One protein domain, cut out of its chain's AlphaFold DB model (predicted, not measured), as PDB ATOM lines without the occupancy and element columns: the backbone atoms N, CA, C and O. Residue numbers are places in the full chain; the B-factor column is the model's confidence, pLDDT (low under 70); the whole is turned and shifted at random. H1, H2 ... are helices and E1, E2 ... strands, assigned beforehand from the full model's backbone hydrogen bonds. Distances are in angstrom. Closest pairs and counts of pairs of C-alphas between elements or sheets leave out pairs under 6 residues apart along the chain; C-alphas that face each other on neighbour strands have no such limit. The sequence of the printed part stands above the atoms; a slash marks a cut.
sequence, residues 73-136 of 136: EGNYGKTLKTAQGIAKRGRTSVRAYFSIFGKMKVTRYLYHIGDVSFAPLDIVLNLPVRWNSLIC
ATOM      1  N   GLU A  73     -30.490  -1.772  32.958       84.56
ATOM      2  CA  GLU A  73     -30.582  -0.422  33.541       84.56
ATOM      3  C   GLU A  73     -30.287  -0.374  35.060       84.56
ATOM      4  O   GLU A  73     -30.731   0.527  35.774       84.56
ATOM      5  N   GLY A  74     -29.570  -1.362  35.607       80.94
ATOM      6  CA  GLY A  74     -29.368  -1.471  37.053       80.94
ATOM      7  C   GLY A  74     -30.654  -1.769  37.825       80.94
ATOM      8  O   GLY A  74     -30.820  -1.332  38.964       80.94
ATOM      9  N   ASN A  75     -31.596  -2.475  37.206       86.31
ATOM     10  CA  ASN A  75     -32.782  -2.975  37.873       86.31
ATOM     11  C   ASN A  75     -32.442  -4.206  38.730       86.31
ATOM     12  O   ASN A  75     -32.440  -5.337  38.249       86.31
ATOM     13  N   TYR A  76     -32.236  -3.978  40.025       86.56
ATOM     14  CA  TYR A  76     -31.983  -5.014  41.033       86.56
ATOM     15  C   TYR A  76     -33.251  -5.440  41.796       86.56
ATOM     16  O   TYR A  76     -33.173  -6.006  42.883       86.56
ATOM     17  N   GLY A  77     -34.437  -5.166  41.241       86.81
ATOM     18  CA  GLY A  77     -35.728  -5.436  41.878       86.81
ATOM     19  C   GLY A  77     -36.340  -4.211  42.563       86.81
ATOM     20  O   GLY A  77     -35.769  -3.121  42.563       86.81
ATOM     21  N   LYS A  78     -37.548  -4.367  43.125       88.62
ATOM     22  CA  LYS A  78     -38.301  -3.259  43.758       88.62
ATOM     23  C   LYS A  78     -37.581  -2.674  44.975       88.62
ATOM     24  O   LYS A  78     -37.739  -1.491  45.268       88.62
ATOM     25  N   THR A  79     -36.813  -3.503  45.670       90.50
ATOM     26  CA  THR A  79     -36.040  -3.127  46.847       90.50
ATOM     27  C   THR A  79     -34.651  -3.742  46.798       90.50
ATOM     28  O   THR A  79     -34.466  -4.829  46.255       90.50
ATOM     29  N   LEU A  80     -33.679  -3.042  47.377       88.31
ATOM     30  CA  LEU A  80     -32.293  -3.477  47.506       88.31
ATOM     31  C   LEU A  80     -31.919  -3.446  48.993       88.31
ATOM     32  O   LEU A  80     -32.134  -2.434  49.657       88.31
ATOM     33  N   LYS A  81     -31.369  -4.538  49.531       87.56
ATOM     34  CA  LYS A  81     -30.800  -4.532  50.887       87.56
ATOM     35  C   LYS A  81     -29.396  -3.934  50.831       87.56
ATOM     36  O   LYS A  81     -28.575  -4.385  50.040       87.56
ATOM     37  N   THR A  82     -29.134  -2.943  51.669       84.56
ATOM     38  CA  THR A  82     -27.837  -2.266  51.798       84.56
ATOM     39  C   THR A  82     -27.387  -2.268  53.257       84.56
ATOM     40  O   THR A  82     -28.188  -2.559  54.146       84.56
ATOM     41  N   ALA A  83     -26.128  -1.900  53.516       84.06
ATOM     42  CA  ALA A  83     -25.616  -1.741  54.878       84.06
ATOM     43  C   ALA A  83     -26.365  -0.657  55.682       84.06
ATOM     44  O   ALA A  83     -26.437  -0.747  56.901       84.06
ATOM     45  N   GLN A  84     -26.956   0.338  55.007       81.00
ATOM     46  CA  GLN A  84     -27.721   1.422  55.637       81.00
ATOM     47  C   GLN A  84     -29.227   1.124  55.760       81.00
ATOM     48  O   GLN A  84     -29.970   1.940  56.297       81.00
ATOM     49  N   GLY A  85     -29.704  -0.020  55.252       87.69
ATOM     50  CA  GLY A  85     -31.118  -0.405  55.287       87.69
ATOM     51  C   GLY A  85     -31.683  -0.822  53.927       87.69
ATOM     52  O   GLY A  85     -30.956  -1.228  53.017       87.69
ATOM     53  N   ILE A  86     -33.010  -0.770  53.787       90.56
ATOM     54  CA  ILE A  86     -33.718  -1.200  52.572       90.56
ATOM     55  C   ILE A  86     -33.936   0.001  51.650       90.56
ATOM     56  O   ILE A  86     -34.734   0.885  51.956       90.56
ATOM     57  N   ALA A  87     -33.284  -0.007  50.489       90.81
ATOM     58  CA  ALA A  87     -33.497   0.984  49.445       90.81
ATOM     59  C   ALA A  87     -34.699   0.615  48.573       90.81
ATOM     60  O   ALA A  87     -34.852  -0.548  48.192       90.81
ATOM     61  N   LYS A  88     -35.530   1.592  48.203       92.00
ATOM     62  CA  LYS A  88     -36.663   1.406  47.279       92.00
ATOM     63  C   LYS A  88     -36.324   1.949  45.897       92.00
ATOM     64  O   LYS A  88     -35.779   3.044  45.777       92.00
ATOM     65  N   ARG A  89     -36.670   1.196  44.854       92.06
ATOM     66  CA  ARG A  89     -36.477   1.606  43.458       92.06
ATOM     67  C   ARG A  89     -37.434   2.746  43.102       92.06
ATOM     68  O   ARG A  89     -38.647   2.588  43.228       92.06
ATOM     69  N   GLY A  90     -36.883   3.859  42.640       88.19
ATOM     70  CA  GLY A  90     -37.597   5.034  42.153       88.19
ATOM     71  C   GLY A  90     -37.608   5.129  40.627       88.19
ATOM     72  O   GLY A  90     -37.676   4.122  39.915       88.19
ATOM     73  N   ARG A  91     -37.561   6.367  40.125       88.81
ATOM     74  CA  ARG A  91     -37.562   6.682  38.688       88.81
ATOM     75  C   ARG A  91     -36.237   6.327  38.012       88.81
ATOM     76  O   ARG A  91     -35.194   6.229  38.661       88.81
ATOM     77  N   THR A  92     -36.277   6.186  36.692       90.00
ATOM     78  CA  THR A  92     -35.062   6.123  35.882       90.00
ATOM     79  C   THR A  92     -34.445   7.512  35.721       90.00
ATOM     80  O   THR A  92     -35.110   8.545  35.810       90.00
ATOM     81  N   SER A  93     -33.137   7.534  35.508       88.56
ATOM     82  CA  SER A  93     -32.339   8.716  35.207       88.56
ATOM     83  C   SER A  93     -31.407   8.383  34.047       88.56
ATOM     84  O   SER A  93     -30.937   7.252  33.931       88.56
ATOM     85  N   VAL A  94     -31.145   9.359  33.181       88.44
ATOM     86  CA  VAL A  94     -30.214   9.209  32.059       88.44
ATOM     87  C   VAL A  94     -28.923   9.942  32.397       88.44
ATOM     88  O   VAL A  94     -28.954  11.123  32.736       88.44
ATOM     89  N   ARG A  95     -27.781   9.262  32.270       85.12
ATOM     90  CA  ARG A  95     -26.448   9.866  32.415       85.12
ATOM     91  C   ARG A  95     -25.634   9.677  31.145       85.12
ATOM     92  O   ARG A  95     -25.706   8.637  30.501       85.12
ATOM     93  N   ALA A  96     -24.834  10.681  30.797       85.50
ATOM     94  CA  ALA A  96     -23.819  10.535  29.761       85.50
ATOM     95  C   ALA A  96     -22.601   9.769  30.304       85.50
ATOM     96  O   ALA A  96     -22.023  10.167  31.316       85.50
ATOM     97  N   TYR A  97     -22.212   8.704  29.609       84.94
ATOM     98  CA  TYR A  97     -20.958   7.985  29.792       84.94
ATOM     99  C   TYR A  97     -20.012   8.331  28.641       84.94
ATOM    100  O   TYR A  97     -20.407   8.298  27.473       84.94
ATOM    101  N   PHE A  98     -18.778   8.691  28.977       84.12
ATOM    102  CA  PHE A  98     -17.738   9.015  28.009       84.12
ATOM    103  C   PHE A  98     -16.807   7.814  27.901       84.12
ATOM    104  O   PHE A  98     -16.041   7.534  28.815       84.12
ATOM    105  N   SER A  99     -16.936   7.080  26.801       85.56
ATOM    106  CA  SER A  99     -16.031   5.994  26.446       85.56
ATOM    107  C   SER A  99     -14.930   6.519  25.533       85.56
ATOM    108  O   SER A  99     -15.144   7.500  24.818       85.56
ATOM    109  N   ILE A 100     -13.816   5.791  25.454       87.44
ATOM    110  CA  ILE A 100     -12.839   5.955  24.368       87.44
ATOM    111  C   ILE A 100     -13.516   5.833  22.994       87.44
ATOM    112  O   ILE A 100     -13.165   6.541  22.061       87.44
ATOM    113  N   PHE A 101     -14.568   5.012  22.895       90.00
ATOM    114  CA  PHE A 101     -15.343   4.811  21.669       90.00
ATOM    115  C   PHE A 101     -16.368   5.924  21.386       90.00
ATOM    116  O   PHE A 101     -17.039   5.895  20.359       90.00
ATOM    117  N   GLY A 102     -16.529   6.890  22.296       85.75
ATOM    118  CA  GLY A 102     -17.460   8.009  22.158       85.75
ATOM    119  C   GLY A 102     -18.439   8.170  23.325       85.75
ATOM    120  O   GLY A 102     -18.470   7.403  24.291       85.75
ATOM    121  N   LYS A 103     -19.268   9.214  23.231       87.62
ATOM    122  CA  LYS A 103     -20.263   9.578  24.249       87.62
ATOM    123  C   LYS A 103     -21.552   8.779  24.061       87.62
ATOM    124  O   LYS A 103     -22.179   8.856  23.009       87.62
ATOM    125  N   MET A 104     -22.005   8.097  25.108       88.19
ATOM    126  CA  MET A 104     -23.261   7.340  25.116       88.19
ATOM    127  C   MET A 104     -24.169   7.747  26.274       88.19
ATOM    128  O   MET A 104     -23.717   8.272  27.290       88.19
ATOM    129  N   LYS A 105     -25.475   7.532  26.112       87.62
ATOM    130  CA  LYS A 105     -26.479   7.786  27.150       87.62
ATOM    131  C   LYS A 105     -26.838   6.462  27.816       87.62
ATOM    132  O   LYS A 105     -27.277   5.543  27.136       87.62
ATOM    133  N   VAL A 106     -26.669   6.389  29.130       87.38
ATOM    134  CA  VAL A 106     -26.985   5.213  29.944       87.38
ATOM    135  C   VAL A 106     -28.200   5.535  30.806       87.38
ATOM    136  O   VAL A 106     -28.156   6.447  31.637       87.38
ATOM    137  N   THR A 107     -29.284   4.794  30.593       88.50
ATOM    138  CA  THR A 107     -30.477   4.830  31.447       88.50
ATOM    139  C   THR A 107     -30.259   3.920  32.645       88.50
ATOM    140  O   THR A 107     -29.770   2.800  32.505       88.50
ATOM    141  N   ARG A 108     -30.610   4.400  33.839       89.94
ATOM    142  CA  ARG A 108     -30.446   3.643  35.080       89.94
ATOM    143  C   ARG A 108     -31.543   3.929  36.089       89.94
ATOM    144  O   ARG A 108     -32.016   5.063  36.179       89.94
ATOM    145  N   TYR A 109     -31.899   2.940  36.896       91.12
ATOM    146  CA  TYR A 109     -32.795   3.137  38.032       91.12
ATOM    147  C   TYR A 109     -32.094   3.832  39.201       91.12
ATOM    148  O   TYR A 109     -30.973   3.481  39.576       91.12
ATOM    149  N   LEU A 110     -32.790   4.793  39.810       89.88
ATOM    150  CA  LEU A 110     -32.409   5.358  41.099       89.88
ATOM    151  C   LEU A 110     -33.053   4.559  42.230       89.88
ATOM    152  O   LEU A 110     -34.190   4.107  42.117       89.88
ATOM    153  N   TYR A 111     -32.318   4.391  43.319       91.38
ATOM    154  CA  TYR A 111     -32.778   3.787  44.559       91.38
ATOM    155  C   TYR A 111     -32.670   4.809  45.685       91.38
ATOM    156  O   TYR A 111     -31.731   5.604  45.719       91.38
ATOM    157  N   HIS A 112     -33.641   4.779  46.593       90.50
ATOM    158  CA  HIS A 112     -33.785   5.759  47.663       90.50
ATOM    159  C   HIS A 112     -33.766   5.082  49.036       90.50
ATOM    160  O   HIS A 112     -34.467   4.083  49.233       90.50
ATOM    161  N   ILE A 113     -32.991   5.632  49.972       90.50
ATOM    162  CA  ILE A 113     -32.976   5.288  51.403       90.50
ATOM    163  C   ILE A 113     -33.147   6.598  52.174       90.50
ATOM    164  O   ILE A 113     -32.244   7.433  52.162       90.50
ATOM    165  N   GLY A 114     -34.300   6.794  52.821       86.75
ATOM    166  CA  GLY A 114     -34.650   8.104  53.383       86.75
ATOM    167  C   GLY A 114     -34.582   9.185  52.300       86.75
ATOM    168  O   GLY A 114     -35.133   8.995  51.215       86.75
ATOM    169  N   ASP A 115     -33.834  10.255  52.566       84.62
ATOM    170  CA  ASP A 115     -33.609  11.364  51.627       84.62
ATOM    171  C   ASP A 115     -32.427  11.136  50.664       84.62
ATOM    172  O   ASP A 115     -32.175  11.931  49.756       84.62
ATOM    173  N   VAL A 116     -31.689  10.032  50.820       85.88
ATOM    174  CA  VAL A 116     -30.509   9.729  50.003       85.88
ATOM    175  C   VAL A 116     -30.913   8.940  48.763       85.88
ATOM    176  O   VAL A 116     -31.583   7.911  48.845       85.88
ATOM    177  N   SER A 117     -30.457   9.401  47.598       87.75
ATOM    178  CA  SER A 117     -30.701   8.767  46.298       87.75
ATOM    179  C   SER A 117     -29.388   8.320  45.663       87.75
ATOM    180  O   SER A 117     -28.445   9.103  45.595       87.75
ATOM    181  N   PHE A 118     -29.324   7.096  45.142       86.88
ATOM    182  CA  PHE A 118     -28.138   6.584  44.449       86.88
ATOM    183  C   PHE A 118     -28.510   5.665  43.281       86.88
ATOM    184  O   PHE A 118     -29.613   5.128  43.216       86.88
ATOM    185  N   ALA A 119     -27.583   5.487  42.339       88.00
ATOM    186  CA  ALA A 119     -27.721   4.543  41.235       88.00
ATOM    187  C   ALA A 119     -26.813   3.331  41.502       88.00
ATOM    188  O   ALA A 119     -25.595   3.473  41.400       88.00
ATOM    189  N   PRO A 120     -27.348   2.139  41.822       84.88
ATOM    190  CA  PRO A 120     -26.509   0.971  42.098       84.88
ATOM    191  C   PRO A 120     -25.647   0.565  40.898       84.88
ATOM    192  O   PRO A 120     -24.541   0.062  41.075       84.88
ATOM    193  N   LEU A 121     -26.125   0.842  39.678       84.94
ATOM    194  CA  LEU A 121     -25.372   0.601  38.448       84.94
ATOM    195  C   LEU A 121     -24.024   1.336  38.438       84.94
ATOM    196  O   LEU A 121     -23.044   0.780  37.957       84.94
ATOM    197  N   ASP A 122     -23.954   2.543  39.009       84.00
ATOM    198  CA  ASP A 122     -22.715   3.328  39.068       84.00
ATOM    199  C   ASP A 122     -21.689   2.674  39.986       84.00
ATOM    200  O   ASP A 122     -20.504   2.684  39.681       84.00
ATOM    201  N   ILE A 123     -22.152   2.071  41.080       81.38
ATOM    202  CA  ILE A 123     -21.299   1.384  42.051       81.38
ATOM    203  C   ILE A 123     -20.766   0.088  41.437       81.38
ATOM    204  O   ILE A 123     -19.570  -0.175  41.474       81.38
ATOM    205  N   VAL A 124     -21.650  -0.705  40.823       82.12
ATOM    206  CA  VAL A 124     -21.290  -2.002  40.227       82.12
ATOM    207  C   VAL A 124     -20.338  -1.845  39.045       82.12
ATOM    208  O   VAL A 124     -19.458  -2.676  38.851       82.12
ATOM    209  N   LEU A 125     -20.515  -0.790  38.252       80.88
ATOM    210  CA  LEU A 125     -19.677  -0.512  37.088       80.88
ATOM    211  C   LEU A 125     -18.516   0.441  37.397       80.88
ATOM    212  O   LEU A 125     -17.799   0.821  36.476       80.88
ATOM    213  N   ASN A 126     -18.350   0.838  38.664       78.56
ATOM    214  CA  ASN A 126     -17.375   1.832  39.106       78.56
ATOM    215  C   ASN A 126     -17.350   3.077  38.194       78.56
ATOM    216  O   ASN A 126     -16.293   3.555  37.778       78.56
ATOM    217  N   LEU A 127     -18.537   3.564  37.811       74.81
ATOM    218  CA  LEU A 127     -18.645   4.704  36.910       74.81
ATOM    219  C   LEU A 127     -18.137   5.954  37.631       74.81
ATOM    220  O   LEU A 127     -18.542   6.210  38.770       74.81
ATOM    221  N   PRO A 128     -17.296   6.771  36.977       67.12
ATOM    222  CA  PRO A 128     -16.716   7.934  37.617       67.12
ATOM    223  C   PRO A 128     -17.813   8.879  38.111       67.12
ATOM    224  O   PRO A 128     -18.769   9.211  37.403       67.12
ATOM    225  N   VAL A 129     -17.670   9.332  39.360       59.78
ATOM    226  CA  VAL A 129     -18.644  10.210  40.028       59.78
ATOM    227  C   VAL A 129     -18.762  11.558  39.301       59.78
ATOM    228  O   VAL A 129     -19.835  12.158  39.313       59.78
ATOM    229  N   ARG A 130     -17.716  11.993  38.579       55.22
ATOM    230  CA  ARG A 130     -17.616  13.281  37.865       55.22
ATOM    231  C   ARG A 130     -17.224  13.099  36.390       55.22
ATOM    232  O   ARG A 130     -16.717  12.052  36.013       55.22
ATOM    233  N   TRP A 131     -17.471  14.125  35.568       49.47
ATOM    234  CA  TRP A 131     -17.285  14.141  34.102       49.47
ATOM    235  C   TRP A 131     -15.839  13.970  33.603       49.47
ATOM    236  O   TRP A 131     -15.629  13.845  32.401       49.47
ATOM    237  N   ASN A 132     -14.849  13.933  34.498       42.78
ATOM    238  CA  ASN A 132     -13.442  14.050  34.137       42.78
ATOM    239  C   ASN A 132     -12.707  12.793  34.604       42.78
ATOM    240  O   ASN A 132     -12.098  12.753  35.670       42.78
ATOM    241  N   SER A 133     -12.804  11.738  33.811       40.97
ATOM    242  CA  SER A 133     -11.850  10.630  33.850       40.97
ATOM    243  C   SER A 133     -11.514  10.288  32.407       40.97
ATOM    244  O   SER A 133     -11.791   9.199  31.920       40.97
ATOM    245  N   LEU A 134     -10.981  11.293  31.703       38.16
ATOM    246  CA  LEU A 134     -10.070  11.046  30.598       38.16
ATOM    247  C   LEU A 134      -8.875  10.326  31.221       38.16
ATOM    248  O   LEU A 134      -8.045  10.948  31.878       38.16
ATOM    249  N   ILE A 135      -8.853   9.006  31.088       40.62
ATOM    250  CA  ILE A 135      -7.581   8.302  31.014       40.62
ATOM    251  C   ILE A 135      -7.036   8.710  29.644       40.62
ATOM    252  O   ILE A 135      -7.525   8.235  28.618       40.62
ATOM    253  N   CYS A 136      -6.168   9.722  29.661       35.03
ATOM    254  CA  CYS A 136      -5.152   9.900  28.633       35.03
ATOM    255  C   CYS A 136      -4.136   8.764  28.765       35.03
ATOM    256  O   CYS A 136      -3.833   8.401  29.927       35.03
TER     257      CYS A 136
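Overview. This is residues 73 to 136 of the 136 residues of an uncharacterized protein of Desulfobacteraceae bacterium (UniProt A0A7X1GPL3). A long, strongly twisted hairpin of E2 and E3 has the short strands E1 and E4 at its edges near one end; the small helix H1 only grazes this sheet, and residues 125 to 136 form a tail. The 64 printed residues, mostly strand, hold four named strands and one named helix, in order E1, E2, E3, E4, H1; the antiparallel sheet E1 E2 E3 E4 is a meander, each strand neighbouring the one before. The rod is only just loose, close to compact: radius of gyration of the C-alphas 13.0 A, spans 39 by 19 by 17 A.

Arrangement. In the hairpin of E2, residues 85 to 99, and E3, residues 102 to 113, N 95 and O 106 are within hydrogen-bond range at 2.9 A. E2 bends by 84 degrees at residue 91; its residues 85 to 88 pair with E1, residues 79 to 82, in a hairpin, N 80 and O 87 within hydrogen-bond range at 2.9 A. E4, residues 116 to 118, forms a hairpin with E3, N 111 and O 118 within hydrogen-bond range at 2.8 A. E1 and E4 are apart. H1, residues 120 to 124, has its O i to N i+4 pair within hydrogen-bond range; the closest C-alphas of H1 and E3, Leu 121 and Arg 108, are 6.8 A apart.

Along the chain. E2 and E3 each measure 33.2 A. E1 begins at C-alpha 79 (-36.040, -3.127, 46.847); H1 ends at C-alpha 124 (-21.290, -2.002, 40.227).

Size, cuts and confidence. The farthest C-alphas, Ile 86 and Cys 136, are 38.9 A apart. The printed part has no cut. The four links are tight. Residues 128 to 136 have pLDDT under 70.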